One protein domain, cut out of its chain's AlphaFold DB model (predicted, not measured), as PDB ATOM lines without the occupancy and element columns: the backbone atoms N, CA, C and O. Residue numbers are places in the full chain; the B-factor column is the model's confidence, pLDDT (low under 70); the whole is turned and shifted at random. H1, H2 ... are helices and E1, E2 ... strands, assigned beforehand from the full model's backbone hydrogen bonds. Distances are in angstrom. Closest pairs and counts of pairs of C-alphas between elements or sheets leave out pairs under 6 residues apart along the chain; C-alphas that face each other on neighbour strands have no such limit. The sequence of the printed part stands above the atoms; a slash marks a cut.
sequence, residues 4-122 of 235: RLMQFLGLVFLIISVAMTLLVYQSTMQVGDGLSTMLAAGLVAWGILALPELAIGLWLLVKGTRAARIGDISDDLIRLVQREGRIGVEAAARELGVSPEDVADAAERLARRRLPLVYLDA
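This is residues 4 to 122 of the 235 residues of an uncharacterized protein of Thorarchaeota archaeon (strain OWC) (UniProt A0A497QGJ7). A long helical hairpin with a small head: H1 runs out, and H2 and H3 fold back beside it nearly end to end. H3 runs on past H1 into the head, where H4, H5 and the short strands E1 and E2 gather round its last part. The printed part has 119 residues, in the order H1, H2, H3, E1, H4, H5, E2, and is mostly helix; E1 and E2 pair with no named strand. It is extended, a rod of 73 by 25 by 20 A, with a radius of gyration of the C-alphas of 22.5 A.

H1, residues 4 to 29, begins at C-alpha 4 (22.420, -162.426, 21.086) and spans 37.9 A. H2, residues 35 to 49, spans 20.8 A. H3, residues 51 to 84, spans 48.2 A, ends at C-alpha 84 (46.339, -142.102, 22.206) and has a kink of 33 degrees near residue 76. E1 is residues 86 to 88, H4 89 to 96, H5 100 to 111, 16.5 A long, and E2 119 to 121.

H3 is the hub. H1 touches it at a shallow tilt of 19 degrees, opposite ways; the closest C-alphas, of Gly 10 and Gly 57, are 3.9 A apart. H1 and H2 form a hairpin, closest at the C-alphas of Thr 28 and Gly 42, 5.8 A. H2 and H3 meet only through their link. Residues 73 to 80 of H3 touch H4, about perpendicular at 89 degrees, closest at the C-alphas of Leu 77 and Ala 92, 7.4 A. Residues 70 to 77 of H3 touch H5, only just about perpendicular at 73 degrees, closest at the C-alphas of Ile 70 and Ala 106, 5.5 A. E1 and E2 are near each other, with 6 pairs of C-alphas within 10 A. Every O i to N i+4 pair is within hydrogen-bond range in H1, H2, H4 and H5; in H3 28 of 30 are.

The C-alphas farthest apart, of Asp 33 and Gly 85, are 72.9 A apart. The printed part has no cut and no long link. Mean pLDDT of the printed part is 89.6; residue 32 is under 70.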
ATOM      1  N   ARG A   4      23.270-161.883  22.158       82.25
ATOM      2  CA  ARG A   4      22.420-162.426  21.086       82.25
ATOM      3  C   ARG A   4      21.345-163.381  21.607       82.25
ATOM      4  O   ARG A   4      20.226-163.372  21.109       82.25
ATOM      5  N   LEU A   5      21.652-164.162  22.646       85.75
ATOM      6  CA  LEU A   5      20.676-165.048  23.286       85.75
ATOM      7  C   LEU A   5      19.593-164.238  24.011       85.75
ATOM      8  O   LEU A   5      18.424-164.595  23.934       85.75
ATOM      9  N   MET A   6      19.963-163.133  24.673       86.19
ATOM     10  CA  MET A   6      18.991-162.226  25.304       86.19
ATOM     11  C   MET A   6      18.042-161.602  24.280       86.19
ATOM     12  O   MET A   6      16.836-161.584  24.506       86.19
ATOM     13  N   GLN A   7      18.573-161.146  23.140       87.69
ATOM     14  CA  GLN A   7      17.761-160.609  22.045       87.69
ATOM     15  C   GLN A   7      16.806-161.666  21.477       87.69
ATOM     16  O   GLN A   7      15.621-161.390  21.308       87.69
ATOM     17  N   PHE A   8      17.301-162.885  21.233       90.75
ATOM     18  CA  PHE A   8      16.481-163.994  20.746       90.75
ATOM     19  C   PHE A   8      15.354-164.344  21.725       90.75
ATOM     20  O   PHE A   8      14.197-164.434  21.328       90.75
ATOM     21  N   LEU A   9      15.672-164.480  23.013       91.94
ATOM     22  CA  LEU A   9      14.682-164.802  24.040       91.94
ATOM     23  C   LEU A   9      13.636-163.686  24.190       91.94
ATOM     24  O   LEU A   9      12.450-163.969  24.333       91.94
ATOM     25  N   GLY A  10      14.059-162.420  24.097       89.94
ATOM     26  CA  GLY A  10      13.147-161.278  24.097       89.94
ATOM     27  C   GLY A  10      12.206-161.257  22.886       89.94
ATOM     28  O   GLY A  10      11.014-161.001  23.045       89.94
ATOM     29  N   LEU A  11      12.705-161.609  21.693       93.88
ATOM     30  CA  LEU A  11      11.881-161.779  20.489       93.88
ATOM     31  C   LEU A  11      10.851-162.906  20.666       93.88
ATOM     32  O   LEU A  11       9.685-162.731  20.323       93.88
ATOM     33  N   VAL A  12      11.266-164.046  21.225       95.19
ATOM     34  CA  VAL A  12      10.364-165.172  21.504       95.19
ATOM     35  C   VAL A  12       9.239-164.742  22.446       95.19
ATOM     36  O   VAL A  12       8.077-164.985  22.137       95.19
ATOM     37  N   PHE A  13       9.547-164.035  23.539       93.12
ATOM     38  CA  PHE A  13       8.518-163.525  24.452       93.12
ATOM     39  C   PHE A  13       7.565-162.520  23.798       93.12
ATOM     40  O   PHE A  13       6.372-162.551  24.086       93.12
ATOM     41  N   LEU A  14       8.044-161.680  22.874       93.50
ATOM     42  CA  LEU A  14       7.158-160.816  22.089       93.50
ATOM     43  C   LEU A  14       6.196-161.619  21.210       93.50
ATOM     44  O   LEU A  14       5.012-161.298  21.154       93.50
ATOM     45  N   ILE A  15       6.683-162.669  20.542       94.88
ATOM     46  CA  ILE A  15       5.841-163.535  19.704       94.88
ATOM     47  C   ILE A  15       4.780-164.238  20.558       94.88
ATOM     48  O   ILE A  15       3.611-164.272  20.169       94.88
ATOM     49  N   ILE A  16       5.164-164.757  21.731       94.50
ATOM     50  CA  ILE A  16       4.226-165.391  22.667       94.50
ATOM     51  C   ILE A  16       3.193-164.365  23.150       94.50
ATOM     52  O   ILE A  16       2.002-164.641  23.064       94.50
ATOM     53  N   SER A  17       3.608-163.151  23.519       94.12
ATOM     54  CA  SER A  17       2.687-162.090  23.946       94.12
ATOM     55  C   SER A  17       1.665-161.721  22.858       94.12
ATOM     56  O   SER A  17       0.475-161.542  23.137       94.12
ATOM     57  N   VAL A  18       2.087-161.679  21.588       93.81
ATOM     58  CA  VAL A  18       1.178-161.479  20.445       93.81
ATOM     59  C   VAL A  18       0.203-162.653  20.305       93.81
ATOM     60  O   VAL A  18      -0.997-162.433  20.136       93.81
ATOM     61  N   ALA A  19       0.680-163.894  20.430       94.31
ATOM     62  CA  ALA A  19      -0.177-165.078  20.396       94.31
ATOM     63  C   ALA A  19      -1.192-165.090  21.555       94.31
ATOM     64  O   ALA A  19      -2.376-165.347  21.334       94.31
ATOM     65  N   MET A  20      -0.768-164.727  22.769       92.88
ATOM     66  CA  MET A  20      -1.640-164.592  23.937       92.88
ATOM     67  C   MET A  20      -2.662-163.473  23.752       92.88
ATOM     68  O   MET A  20      -3.820-163.636  24.126       92.88
ATOM     69  N   THR A  21      -2.284-162.370  23.105       92.25
ATOM     70  CA  THR A  21      -3.223-161.293  22.758       92.25
ATOM     71  C   THR A  21      -4.325-161.794  21.820       92.25
ATOM     72  O   THR A  21      -5.498-161.496  22.043       92.25
ATOM     73  N   LEU A  22      -3.974-162.603  20.814       94.00
ATOM     74  CA  LEU A  22      -4.949-163.225  19.911       94.00
ATOM     75  C   LEU A  22      -5.860-164.222  20.639       94.00
ATOM     76  O   LEU A  22      -7.068-164.216  20.408       94.00
ATOM     77  N   LEU A  23      -5.305-165.042  21.535       93.50
ATOM     78  CA  LEU A  23      -6.082-165.984  22.346       93.50
ATOM     79  C   LEU A  23      -7.065-165.263  23.271       93.50
ATOM     80  O   LEU A  23      -8.241-165.624  23.319       93.50
ATOM     81  N   VAL A  24      -6.610-164.211  23.961       92.38
ATOM     82  CA  VAL A  24      -7.473-163.385  24.814       92.38
ATOM     83  C   VAL A  24      -8.597-162.776  23.984       92.38
ATOM     84  O   VAL A  24      -9.753-162.914  24.372       92.38
ATOM     85  N   TYR A  25      -8.289-162.196  22.822       90.06
ATOM     86  CA  TYR A  25      -9.286-161.622  21.917       90.06
ATOM     87  C   TYR A  25     -10.337-162.644  21.452       90.06
ATOM     88  O   TYR A  25     -11.536-162.371  21.500       90.06
ATOM     89  N   GLN A  26      -9.908-163.840  21.039       92.38
ATOM     90  CA  GLN A  26     -10.829-164.908  20.635       92.38
ATOM     91  C   GLN A  26     -11.714-165.364  21.798       92.38
ATOM     92  O   GLN A  26     -12.909-165.584  21.604       92.38
ATOM     93  N   SER A  27     -11.149-165.469  23.006       89.25
ATOM     94  CA  SER A  27     -11.894-165.879  24.198       89.25
ATOM     95  C   SER A  27     -12.936-164.842  24.622       89.25
ATOM     96  O   SER A  27     -14.064-165.205  24.940       89.25
ATOM     97  N   THR A  28     -12.623-163.544  24.564       87.94
ATOM     98  CA  THR A  28     -13.576-162.496  24.952       87.94
ATOM     99  C   THR A  28     -14.695-162.295  23.950       87.94
ATOM    100  O   THR A  28     -15.815-161.995  24.363       87.94
ATOM    101  N   MET A  29     -14.439-162.536  22.661       86.44
ATOM    102  CA  MET A  29     -15.485-162.535  21.634       86.44
ATOM    103  C   MET A  29     -16.563-163.607  21.870       86.44
ATOM    104  O   MET A  29     -17.675-163.457  21.375       86.44
ATOM    105  N   GLN A  30     -16.269-164.665  22.636       85.75
ATOM    106  CA  GLN A  30     -17.218-165.747  22.933       85.75
ATOM    107  C   GLN A  30     -18.088-165.498  24.177       85.75
ATOM    108  O   GLN A  30     -19.055-166.226  24.383       85.75
ATOM    109  N   VAL A  31     -17.754-164.516  25.025       80.75
ATOM    110  CA  VAL A  31     -18.283-164.435  26.405       80.75
ATOM    111  C   VAL A  31     -19.355-163.353  26.617       80.75
ATOM    112  O   VAL A  31     -20.081-163.431  27.606       80.75
ATOM    113  N   GLY A  32     -19.502-162.344  25.749       69.25
ATOM    114  CA  GLY A  32     -20.344-161.177  26.065       69.25
ATOM    115  C   GLY A  32     -21.322-160.727  24.980       69.25
ATOM    116  O   GLY A  32     -20.946-160.579  23.830       69.25
ATOM    117  N   ASP A  33     -22.547-160.374  25.377       79.38
ATOM    118  CA  ASP A  33     -23.530-159.693  24.512       79.38
ATOM    119  C   ASP A  33     -23.361-158.154  24.502       79.38
ATOM    120  O   ASP A  33     -24.040-157.444  23.761       79.38
ATOM    121  N   GLY A  34     -22.460-157.607  25.335       87.75
ATOM    122  CA  GLY A  34     -22.256-156.167  25.521       87.75
ATOM    123  C   GLY A  34     -20.814-155.711  25.281       87.75
ATOM    124  O   GLY A  34     -19.864-156.291  25.805       87.75
ATOM    125  N   LEU A  35     -20.647-154.605  24.545       86.12
ATOM    126  CA  LEU A  35     -19.336-154.025  24.216       86.12
ATOM    127  C   LEU A  35     -18.514-153.659  25.469       86.12
ATOM    128  O   LEU A  35     -17.307-153.883  25.517       86.12
ATOM    129  N   SER A  36     -19.160-153.097  26.495       86.25
ATOM    130  CA  SER A  36     -18.484-152.636  27.715       86.25
ATOM    131  C   SER A  36     -17.922-153.789  28.550       86.25
ATOM    132  O   SER A  36     -16.790-153.709  29.026       86.25
ATOM    133  N   THR A  37     -18.678-154.877  28.696       85.00
ATOM    134  CA  THR A  37     -18.244-156.083  29.412       85.00
ATOM    135  C   THR A  37     -17.152-156.829  28.652       85.00
ATOM    136  O   THR A  37     -16.182-157.259  29.276       85.00
ATOM    137  N   MET A  38     -17.239-156.905  27.318       86.75
ATOM    138  CA  MET A  38     -16.181-157.475  26.471       86.75
ATOM    139  C   MET A  38     -14.849-156.729  26.618       86.75
ATOM    140  O   MET A  38     -13.808-157.357  26.806       86.75
ATOM    141  N   LEU A  39     -14.875-155.392  26.574       87.94
ATOM    142  CA  LEU A  39     -13.665-154.575  26.700       87.94
ATOM    143  C   LEU A  39     -13.034-154.686  28.091       87.94
ATOM    144  O   LEU A  39     -11.821-154.863  28.196       87.94
ATOM    145  N   ALA A  40     -13.843-154.619  29.152       90.19
ATOM    146  CA  ALA A  40     -13.342-154.718  30.521       90.19
ATOM    147  C   ALA A  40     -12.717-156.096  30.799       90.19
ATOM    148  O   ALA A  40     -11.585-156.171  31.275       90.19
ATOM    149  N   ALA A  41     -13.412-157.183  30.445       89.50
ATOM    150  CA  ALA A  41     -12.889-158.538  30.611       89.50
ATOM    151  C   ALA A  41     -11.639-158.778  29.747       89.50
ATOM    152  O   ALA A  41     -10.684-159.402  30.207       89.50
ATOM    153  N   GLY A  42     -11.615-158.231  28.527       90.31
ATOM    154  CA  GLY A  42     -10.488-158.359  27.602       90.31
ATOM    155  C   GLY A  42      -9.234-157.666  28.103       90.31
ATOM    156  O   GLY A  42      -8.166-158.270  28.093       90.31
ATOM    157  N   LEU A  43      -9.361-156.437  28.609       92.88
ATOM    158  CA  LEU A  43      -8.236-155.703  29.185       92.88
ATOM    159  C   LEU A  43      -7.677-156.390  30.433       92.88
ATOM    160  O   LEU A  43      -6.460-156.482  30.577       92.88
ATOM    161  N   VAL A  44      -8.543-156.905  31.312       93.81
ATOM    162  CA  VAL A  44      -8.105-157.622  32.519       93.81
ATOM    163  C   VAL A  44      -7.389-158.921  32.149       93.81
ATOM    164  O   VAL A  44      -6.280-159.162  32.623       93.81
ATOM    165  N   ALA A  45      -7.973-159.736  31.265       92.25
ATOM    166  CA  ALA A  45      -7.358-160.981  30.812       92.25
ATOM    167  C   ALA A  45      -6.023-160.729  30.092       92.25
ATOM    168  O   ALA A  45      -5.039-161.423  30.348       92.25
ATOM    169  N   TRP A  46      -5.956-159.695  29.249       94.25
ATOM    170  CA  TRP A  46      -4.728-159.291  28.567       94.25
ATOM    171  C   TRP A  46      -3.650-158.815  29.551       94.25
ATOM    172  O   TRP A  46      -2.494-159.221  29.443       94.25
ATOM    173  N   GLY A  47      -4.029-158.013  30.548       93.31
ATOM    174  CA  GLY A  47      -3.118-157.524  31.583       93.31
ATOM    175  C   GLY A  47      -2.521-158.636  32.449       93.31
ATOM    176  O   GLY A  47      -1.387-158.514  32.899       93.31
ATOM    177  N   ILE A  48      -3.254-159.730  32.660       93.50
ATOM    178  CA  ILE A  48      -2.758-160.883  33.424       93.50
ATOM    179  C   ILE A  48      -1.868-161.778  32.555       93.50
ATOM    180  O   ILE A  48      -0.825-162.232  33.017       93.50
ATOM    181  N   LEU A  49      -2.280-162.044  31.314       92.38
ATOM    182  CA  LEU A  49      -1.657-163.076  30.486       92.38
ATOM    183  C   LEU A  49      -0.570-162.542  29.548       92.38
ATOM    184  O   LEU A  49       0.506-163.121  29.476       92.38
ATOM    185  N   ALA A  50      -0.829-161.446  28.835       91.25
ATOM    186  CA  ALA A  50       0.052-160.971  27.769       91.25
ATOM    187  C   ALA A  50       1.034-159.883  28.231       91.25
ATOM    188  O   ALA A  50       2.145-159.789  27.705       91.25
ATOM    189  N   LEU A  51       0.642-159.057  29.209       93.25
ATOM    190  CA  LEU A  51       1.448-157.920  29.665       93.25
ATOM    191  C   LEU A  51       2.771-158.317  30.355       93.25
ATOM    192  O   LEU A  51       3.777-157.670  30.057       93.25
ATOM    193  N   PRO A  52       2.848-159.355  31.215       94.25
ATOM    194  CA  PRO A  52       4.123-159.763  31.812       94.25
ATOM    195  C   PRO A  52       5.141-160.219  30.761       94.25
ATOM    196  O   PRO A  52       6.305-159.820  30.805       94.25
ATOM    197  N   GLU A  53       4.694-161.005  29.781       92.75
ATOM    198  CA  GLU A  53       5.530-161.487  28.679       92.75
ATOM    199  C   GLU A  53       5.998-160.337  27.788       92.75
ATOM    200  O   GLU A  53       7.176-160.274  27.434       92.75
ATOM    201  N   LEU A  54       5.104-159.385  27.492       92.81
ATOM    202  CA  LEU A  54       5.441-158.167  26.762       92.81
ATOM    203  C   LEU A  54       6.535-157.386  27.494       92.81
ATOM    204  O   LEU A  54       7.554-157.046  26.898       92.81
ATOM    205  N   ALA A  55       6.339-157.126  28.790       94.12
ATOM    206  CA  ALA A  55       7.263-156.346  29.604       94.12
ATOM    207  C   ALA A  55       8.648-157.006  29.690       94.12
ATOM    208  O   ALA A  55       9.664-156.347  29.458       94.12
ATOM    209  N   ILE A  56       8.698-158.315  29.964       93.25
ATOM    210  CA  ILE A  56       9.950-159.079  30.036       93.25
ATOM    211  C   ILE A  56      10.626-159.135  28.660       93.25
ATOM    212  O   ILE A  56      11.835-158.914  28.567       93.25
ATOM    213  N   GLY A  57       9.867-159.389  27.592       92.19
ATOM    214  CA  GLY A  57      10.387-159.468  26.227       92.19
ATOM    215  C   GLY A  57      11.023-158.159  25.765       92.19
ATOM    216  O   GLY A  57      12.156-158.150  25.274       92.19
ATOM    217  N   LEU A  58      10.337-157.038  26.002       92.56
ATOM    218  CA  LEU A  58      10.823-155.701  25.655       92.56
ATOM    219  C   LEU A  58      12.062-155.328  26.480       92.56
ATOM    220  O   LEU A  58      13.049-154.840  25.928       92.56
ATOM    221  N   TRP A  59      12.057-155.630  27.782       93.00
ATOM    222  CA  TRP A  59      13.212-155.411  28.653       93.00
ATOM    223  C   TRP A  59      14.442-156.215  28.211       93.00
ATOM    224  O   TRP A  59      15.547-155.671  28.137       93.00
ATOM    225  N   LEU A  60      14.266-157.494  27.862       90.31
ATOM    226  CA  LEU A  60      15.352-158.349  27.377       90.31
ATOM    227  C   LEU A  60      15.917-157.879  26.038       90.31
ATOM    228  O   LEU A  60      17.131-157.946  25.842       90.31
ATOM    229  N   LEU A  61      15.068-157.377  25.140       88.75
ATOM    230  CA  LEU A  61      15.516-156.800  23.875       88.75
ATOM    231  C   LEU A  61      16.351-155.542  24.095       88.75
ATOM    232  O   LEU A  61      17.456-155.465  23.565       88.75
ATOM    233  N   VAL A  62      15.880-154.600  24.917       88.38
ATOM    234  CA  VAL A  62      16.625-153.369  25.237       88.38
ATOM    235  C   VAL A  62      17.960-153.692  25.912       88.38
ATOM    236  O   VAL A  62      19.009-153.166  25.538       88.38
ATOM    237  N   LYS A  63      17.960-154.609  26.882       86.12
ATOM    238  CA  LYS A  63      19.191-155.029  27.560       86.12
ATOM    239  C   LYS A  63      20.141-155.770  26.617       86.12
ATOM    240  O   LYS A  63      21.354-155.568  26.669       86.12
ATOM    241  N   GLY A  64      19.600-156.621  25.748       81.38
ATOM    242  CA  GLY A  64      20.356-157.388  24.768       81.38
ATOM    243  C   GLY A  64      20.993-156.513  23.690       81.38
ATOM    244  O   GLY A  64      22.135-156.763  23.308       81.38
ATOM    245  N   THR A  65      20.305-155.476  23.203       83.31
ATOM    246  CA  THR A  65      20.867-154.521  22.230       83.31
ATOM    247  C   THR A  65      21.973-153.679  22.848       83.31
ATOM    248  O   THR A  65      23.040-153.570  22.246       83.31
ATOM    249  N   ARG A  66      21.785-153.176  24.076       80.00
ATOM    250  CA  ARG A  66      22.834-152.439  24.798       80.00
ATOM    251  C   ARG A  66      24.072-153.304  25.042       80.00
ATOM    252  O   ARG A  66      25.185-152.892  24.736       80.00
ATOM    253  N   ALA A  67      23.887-154.539  25.512       75.56
ATOM    254  CA  ALA A  67      24.997-155.455  25.776       75.56
ATOM    255  C   ALA A  67      25.775-155.862  24.511       75.56
ATOM    256  O   ALA A  67      26.980-156.104  24.604       75.56
ATOM    257  N   ALA A  68      25.098-155.962  23.359       76.38
ATOM    258  CA  ALA A  68      25.740-156.213  22.070       76.38
ATOM    259  C   ALA A  68      26.550-154.992  21.619       76.38
ATOM    260  O   ALA A  68      27.732-155.130  21.324       76.38
ATOM    261  N   ARG A  69      25.950-153.797  21.695       77.44
ATOM    262  CA  ARG A  69      26.597-152.533  21.329       77.44
ATOM    263  C   ARG A  69      27.872-152.274  22.134       77.44
ATOM    264  O   ARG A  69      28.895-151.954  21.551       77.44
ATOM    265  N   ILE A  70      27.839-152.477  23.454       79.81
ATOM    266  CA  ILE A  70      29.029-152.350  24.320       79.81
ATOM    267  C   ILE A  70      30.137-153.327  23.893       79.81
ATOM    268  O   ILE A  70      31.322-153.011  24.000       79.81
ATOM    269  N   GLY A  71      29.766-154.523  23.425       76.38
ATOM    270  CA  GLY A  71      30.715-155.503  22.902       76.38
ATOM    271  C   GLY A  71      31.471-154.979  21.685       76.38
ATOM    272  O   GLY A  71      32.694-155.037  21.684       76.38
ATOM    273  N   ASP A  72      30.748-154.410  20.721       82.12
ATOM    274  CA  ASP A  72      31.333-153.849  19.499       82.12
ATOM    275  C   ASP A  72      32.196-152.607  19.808       82.12
ATOM    276  O   ASP A  72      33.326-152.504  19.340       82.12
ATOM    277  N   ILE A  73      31.725-151.722  20.701       88.31
ATOM    278  CA  ILE A  73      32.467-150.527  21.158       88.31
ATOM    279  C   ILE A  73      33.799-150.904  21.818       88.31
ATOM    280  O   ILE A  73      34.772-150.164  21.709       88.31
ATOM    281  N   SER A  74      33.855-152.040  22.521       88.81
ATOM    282  CA  SER A  74      35.039-152.434  23.292       88.81
ATOM    283  C   SER A  74      36.285-152.580  22.415       88.81
ATOM    284  O   SER A  74      37.366-152.166  22.828       88.81
ATOM    285  N   ASP A  75      36.150-153.156  21.220       89.25
ATOM    286  CA  ASP A  75      37.293-153.416  20.339       89.25
ATOM    287  C   ASP A  75      37.835-152.120  19.720       89.25
ATOM    288  O   ASP A  75      39.052-151.918  19.664       89.25
ATOM    289  N   ASP A  76      36.940-151.217  19.317       93.50
ATOM    290  CA  ASP A  76      37.315-149.904  18.791       93.50
ATOM    291  C   ASP A  76      37.908-149.013  19.890       93.50
ATOM    292  O   ASP A  76      38.918-148.341  19.668       93.50
ATOM    293  N   LEU A  77      37.353-149.079  21.106       93.44
ATOM    294  CA  LEU A  77      37.868-148.358  22.266       93.44
ATOM    295  C   LEU A  77      39.290-148.802  22.625       93.44
ATOM    296  O   LEU A  77      40.139-147.948  22.868       93.44
ATOM    297  N   ILE A  78      39.584-150.108  22.618       92.69
ATOM    298  CA  ILE A  78      40.950-150.606  22.859       92.69
ATOM    299  C   ILE A  78      41.923-149.986  21.854       92.69
ATOM    300  O   ILE A  78      42.966-149.475  22.252       92.69
ATOM    301  N   ARG A  79      41.589-150.007  20.558       93.12
ATOM    302  CA  ARG A  79      42.465-149.461  19.506       93.12
ATOM    303  C   ARG A  79      42.678-147.961  19.668       93.12
ATOM    304  O   ARG A  79      43.802-147.486  19.516       93.12
ATOM    305  N   LEU A  80      41.610-147.232  19.986       94.81
ATOM    306  CA  LEU A  80      41.649-145.792  20.207       94.81
ATOM    307  C   LEU A  80      42.561-145.436  21.388       94.81
ATOM    308  O   LEU A  80      43.488-144.642  21.243       94.81
ATOM    309  N   VAL A  81      42.358-146.092  22.531       94.06
ATOM    310  CA  VAL A  81      43.127-145.848  23.760       94.06
ATOM    311  C   VAL A  81      44.577-146.314  23.612       94.06
ATOM    312  O   VAL A  81      45.478-145.659  24.118       94.06
ATOM    313  N   GLN A  82      44.849-147.398  22.884       90.44
ATOM    314  CA  GLN A  82      46.224-147.826  22.594       90.44
ATOM    315  C   GLN A  82      46.978-146.832  21.704       90.44
ATOM    316  O   GLN A  82      48.188-146.684  21.850       90.44
ATOM    317  N   ARG A  83      46.274-146.153  20.790       92.88
ATOM    318  CA  ARG A  83      46.858-145.134  19.913       92.88
ATOM    319  C   ARG A  83      47.156-143.836  20.660       92.88
ATOM    320  O   ARG A  83      48.197-143.234  20.424       92.88
ATOM    321  N   GLU A  84      46.241-143.399  21.518       91.69
ATOM    322  CA  GLU A  84      46.339-142.102  22.206       91.69
ATOM    323  C   GLU A  84      46.982-142.200  23.595       91.69
ATOM    324  O   GLU A  84      47.415-141.200  24.160       91.69
ATOM    325  N   GLY A  85      47.065-143.406  24.154       90.94
ATOM    326  CA  GLY A  85      47.548-143.693  25.501       90.94
ATOM    327  C   GLY A  85      46.542-143.325  26.594       90.94
ATOM    328  O   GLY A  85      46.273-144.130  27.487       90.94
ATOM    329  N   ARG A  86      45.958-142.129  26.503       93.19
ATOM    330  CA  ARG A  86      44.964-141.577  27.428       93.19
ATOM    331  C   ARG A  86      43.964-140.729  26.650       93.19
ATOM    332  O   ARG A  86      44.363-139.876  25.865       93.19
ATOM    333  N   ILE A  87      42.674-140.945  26.889       95.94
ATOM    334  CA  ILE A  87      41.599-140.202  26.224       95.94
ATOM    335  C   ILE A  87      40.442-139.947  27.195       95.94
ATOM    336  O   ILE A  87      40.039-140.833  27.943       95.94
ATOM    337  N   GLY A  88      39.880-138.739  27.189       96.12
ATOM    338  CA  GLY A  88      38.683-138.430  27.980       96.12
ATOM    339  C   GLY A  88      37.460-139.214  27.495       96.12
ATOM    340  O   GLY A  88      37.288-139.397  26.287       96.12
ATOM    341  N   VAL A  89      36.571-139.626  28.406       96.00
ATOM    342  CA  VAL A  89      35.352-140.389  28.062       96.00
ATOM    343  C   VAL A  89      34.503-139.649  27.023       96.00
ATOM    344  O   VAL A  89      34.032-140.254  26.063       96.00
ATOM    345  N   GLU A  90      34.355-138.328  27.153       95.69
ATOM    346  CA  GLU A  90      33.616-137.523  26.173       95.69
ATOM    347  C   GLU A  90      34.300-137.460  24.802       95.69
ATOM    348  O   GLU A  90      33.629-137.445  23.772       95.69
ATOM    349  N   ALA A  91      35.633-137.401  24.776       96.06
ATOM    350  CA  ALA A  91      36.390-137.374  23.531       96.06
ATOM    351  C   ALA A  91      36.280-138.723  22.809       96.06
ATOM    352  O   ALA A  91      35.960-138.748  21.622       96.06
ATOM    353  N   ALA A  92      36.422-139.825  23.549       95.44
ATOM    354  CA  ALA A  92      36.198-141.172  23.038       95.44
ATOM    355  C   ALA A  92      34.764-141.353  22.517       95.44
ATOM    356  O   ALA A  92      34.567-141.901  21.437       95.44
ATOM    357  N   ALA A  93      33.759-140.843  23.234       96.00
ATOM    358  CA  ALA A  93      32.360-140.906  22.810       96.00
ATOM    359  C   ALA A  93      32.111-140.165  21.489       96.00
ATOM    360  O   ALA A  93      31.410-140.682  20.616       96.00
ATOM    361  N   ARG A  94      32.723-138.984  21.312       96.00
ATOM    362  CA  ARG A  94      32.656-138.228  20.052       96.00
ATOM    363  C   ARG A  94      33.331-138.964  18.898       96.00
ATOM    364  O   ARG A  94      32.748-139.021  17.821       96.00
ATOM    365  N   GLU A  95      34.515-139.529  19.125       95.12
ATOM    366  CA  GLU A  95      35.277-140.260  18.101       95.12
ATOM    367  C   GLU A  95      34.556-141.546  17.667       95.12
ATOM    368  O   GLU A  95      34.469-141.853  16.481       95.12
ATOM    369  N   LEU A  96      33.983-142.279  18.626       93.81
ATOM    370  CA  LEU A  96      33.275-143.537  18.378       93.81
ATOM    371  C   LEU A  96      31.812-143.330  17.946       93.81
ATOM    372  O   LEU A  96      31.149-144.286  17.547       93.81
ATOM    373  N   GLY A  97      31.288-142.101  18.020       93.56
ATOM    374  CA  GLY A  97      29.905-141.780  17.659       93.56
ATOM    375  C   GLY A  97      28.858-142.426  18.575       93.56
ATOM    376  O   GLY A  97      27.763-142.763  18.121       93.56
ATOM    377  N   VAL A  98      29.185-142.626  19.854       94.19
ATOM    378  CA  VAL A  98      28.321-143.292  20.848       94.19
ATOM    379  C   VAL A  98      28.110-142.416  22.084       94.19
ATOM    380  O   VAL A  98      28.665-141.325  22.195       94.19
ATOM    381  N   SER A  99      27.263-142.863  23.014       93.50
ATOM    382  CA  SER A  99      27.027-142.117  24.251       93.50
ATOM    383  C   SER A  99      28.230-142.226  25.208       93.50
ATOM    384  O   SER A  99      28.849-143.291  25.272       93.50
ATOM    385  N   PRO A 100      28.554-141.176  25.992       93.88
ATOM    386  CA  PRO A 100      29.591-141.247  27.028       93.88
ATOM    387  C   PRO A 100      29.368-142.382  28.034       93.88
ATOM    388  O   PRO A 100      30.323-143.021  28.467       93.88
ATOM    389  N   GLU A 101      28.106-142.675  28.355       91.50
ATOM    390  CA  GLU A 101      27.721-143.777  29.239       91.50
ATOM    391  C   GLU A 101      28.105-145.142  28.653       91.50
ATOM    392  O   GLU A 101      28.686-145.967  29.351       91.50
ATOM    393  N   ASP A 102      27.839-145.379  27.361       90.75
ATOM    394  CA  ASP A 102      28.197-146.647  26.715       90.75
ATOM    395  C   ASP A 102      29.725-146.837  26.638       90.75
ATOM    396  O   ASP A 102      30.207-147.966  26.749       90.75
ATOM    397  N   VAL A 103      30.498-145.749  26.483       93.94
ATOM    398  CA  VAL A 103      31.971-145.798  26.528       93.94
ATOM    399  C   VAL A 103      32.471-146.110  27.937       93.94
ATOM    400  O   VAL A 103      33.342-146.966  28.090       93.94
ATOM    401  N   ALA A 104      31.935-145.442  28.961       92.56
ATOM    402  CA  ALA A 104      32.311-145.691  30.351       92.56
ATOM    403  C   ALA A 104      32.010-147.145  30.755       92.56
ATOM    404  O   ALA A 104      32.886-147.826  31.289       92.56
ATOM    405  N   ASP A 105      30.826-147.654  30.397       90.44
ATOM    406  CA  ASP A 105      30.436-149.048  30.624       90.44
ATOM    407  C   ASP A 105      31.366-150.029  29.881       90.44
ATOM    408  O   ASP A 105      31.727-151.085  30.413       90.44
ATOM    409  N   ALA A 106      31.775-149.702  28.648       90.69
ATOM    410  CA  ALA A 106      32.734-150.504  27.891       90.69
ATOM    411  C   ALA A 106      34.118-150.518  28.560       90.69
ATOM    412  O   ALA A 106      34.700-151.594  28.731       90.69
ATOM    413  N   ALA A 107      34.621-149.358  28.989       91.88
ATOM    414  CA  ALA A 107      35.898-149.224  29.687       91.88
ATOM    415  C   ALA A 107      35.903-149.997  31.015       91.88
ATOM    416  O   ALA A 107      36.829-150.762  31.284       91.88
ATOM    417  N   GLU A 108      34.844-149.877  31.819       89.00
ATOM    418  CA  GLU A 108      34.712-150.613  33.079       89.00
ATOM    419  C   GLU A 108      34.666-152.129  32.842       89.00
ATOM    420  O   GLU A 108      35.325-152.914  33.533       89.00
ATOM    421  N   ARG A 109      33.934-152.567  31.812       86.62
ATOM    422  CA  ARG A 109      33.879-153.982  31.435       86.62
ATOM    423  C   ARG A 109      35.234-154.511  30.970       86.62
ATOM    424  O   ARG A 109      35.534-155.677  31.232       86.62
ATOM    425  N   LEU A 110      36.034-153.698  30.280       89.44
ATOM    426  CA  LEU A 110      37.401-154.040  29.876       89.44
ATOM    427  C   LEU A 110      38.345-154.138  31.080       89.44
ATOM    428  O   LEU A 110      39.114-155.097  31.150       89.44
ATOM    429  N   ALA A 111      38.224-153.233  32.052       87.12
ATOM    430  CA  ALA A 111      39.025-153.236  33.279       87.12
ATOM    431  C   ALA A 111      38.800-154.496  34.139       87.12
ATOM    432  O   ALA A 111      39.712-155.003  34.793       87.12
ATOM    433  N   ARG A 112      37.582-155.048  34.105       83.06
ATOM    434  CA  ARG A 112      37.212-156.273  34.834       83.06
ATOM    435  C   ARG A 112      37.619-157.572  34.123       83.06
ATOM    436  O   ARG A 112      37.400-158.652  34.667       83.06
ATOM    437  N   ARG A 113      38.174-157.521  32.906       82.44
ATOM    438  CA  ARG A 113      38.657-158.732  32.213       82.44
ATOM    439  C   ARG A 113      39.954-159.228  32.841       82.44
ATOM    440  O   ARG A 113      40.762-158.440  33.307       82.44
ATOM    441  N   ARG A 114      40.229-160.530  32.724       74.00
ATOM    442  CA  ARG A 114      41.473-161.165  33.213       74.00
ATOM    443  C   ARG A 114      42.765-160.460  32.766       74.00
ATOM    444  O   ARG A 114      43.770-160.537  33.467       74.00
ATOM    445  N   LEU A 115      42.739-159.820  31.597       81.19
ATOM    446  CA  LEU A 115      43.795-158.946  31.095       81.19
ATOM    447  C   LEU A 115      43.190-157.559  30.828       81.19
ATOM    448  O   LEU A 115      42.580-157.362  29.772       81.19
ATOM    449  N   PRO A 116      43.298-156.630  31.787       80.69
ATOM    450  CA  PRO A 116      42.784-155.275  31.639       80.69
ATOM    451  C   PRO A 116      43.665-154.495  30.663       80.69
ATOM    452  O   PRO A 116      44.754-154.048  31.001       80.69
ATOM    453  N   LEU A 117      43.202-154.354  29.423       84.88
ATOM    454  CA  LEU A 117      43.905-153.577  28.390       84.88
ATOM    455  C   LEU A 117      43.664-152.071  28.523       84.88
ATOM    456  O   LEU A 117      44.381-151.273  27.928       84.88
ATOM    457  N   VAL A 118      42.618-151.705  29.258       90.12
ATOM    458  CA  VAL A 118      42.119-150.347  29.429       90.12
ATOM    459  C   VAL A 118      41.468-150.264  30.809       90.12
ATOM    460  O   VAL A 118      40.807-151.220  31.226       90.12
ATOM    461  N   TYR A 119      41.616-149.134  31.499       87.62
ATOM    462  CA  TYR A 119      40.844-148.820  32.702       87.62
ATOM    463  C   TYR A 119      40.270-147.404  32.659       87.62
ATOM    464  O   TYR A 119      40.738-146.548  31.909       87.62
ATOM    465  N   LEU A 120      39.235-147.182  33.470       90.06
ATOM    466  CA  LEU A 120      38.590-145.887  33.656       90.06
ATOM    467  C   LEU A 120      39.122-145.235  34.937       90.06
ATOM    468  O   LEU A 120      38.931-145.767  36.032       90.06
ATOM    469  N   ASP A 121      39.749-144.072  34.806       89.50
ATOM    470  CA  ASP A 121      39.970-143.165  35.925       89.50
ATOM    471  C   ASP A 121      38.690-142.359  36.164       89.50
ATOM    472  O   ASP A 121      38.405-141.370  35.485       89.50
ATOM    473  N   ALA A 122      37.904-142.797  37.147       83.75
ATOM    474  CA  ALA A 122      36.646-142.151  37.510       83.75
ATOM    475  C   ALA A 122      36.834-140.729  38.068       83.75
ATOM    476  O   ALA A 122      35.895-139.938  38.027       83.75
TER     477      ALA A 122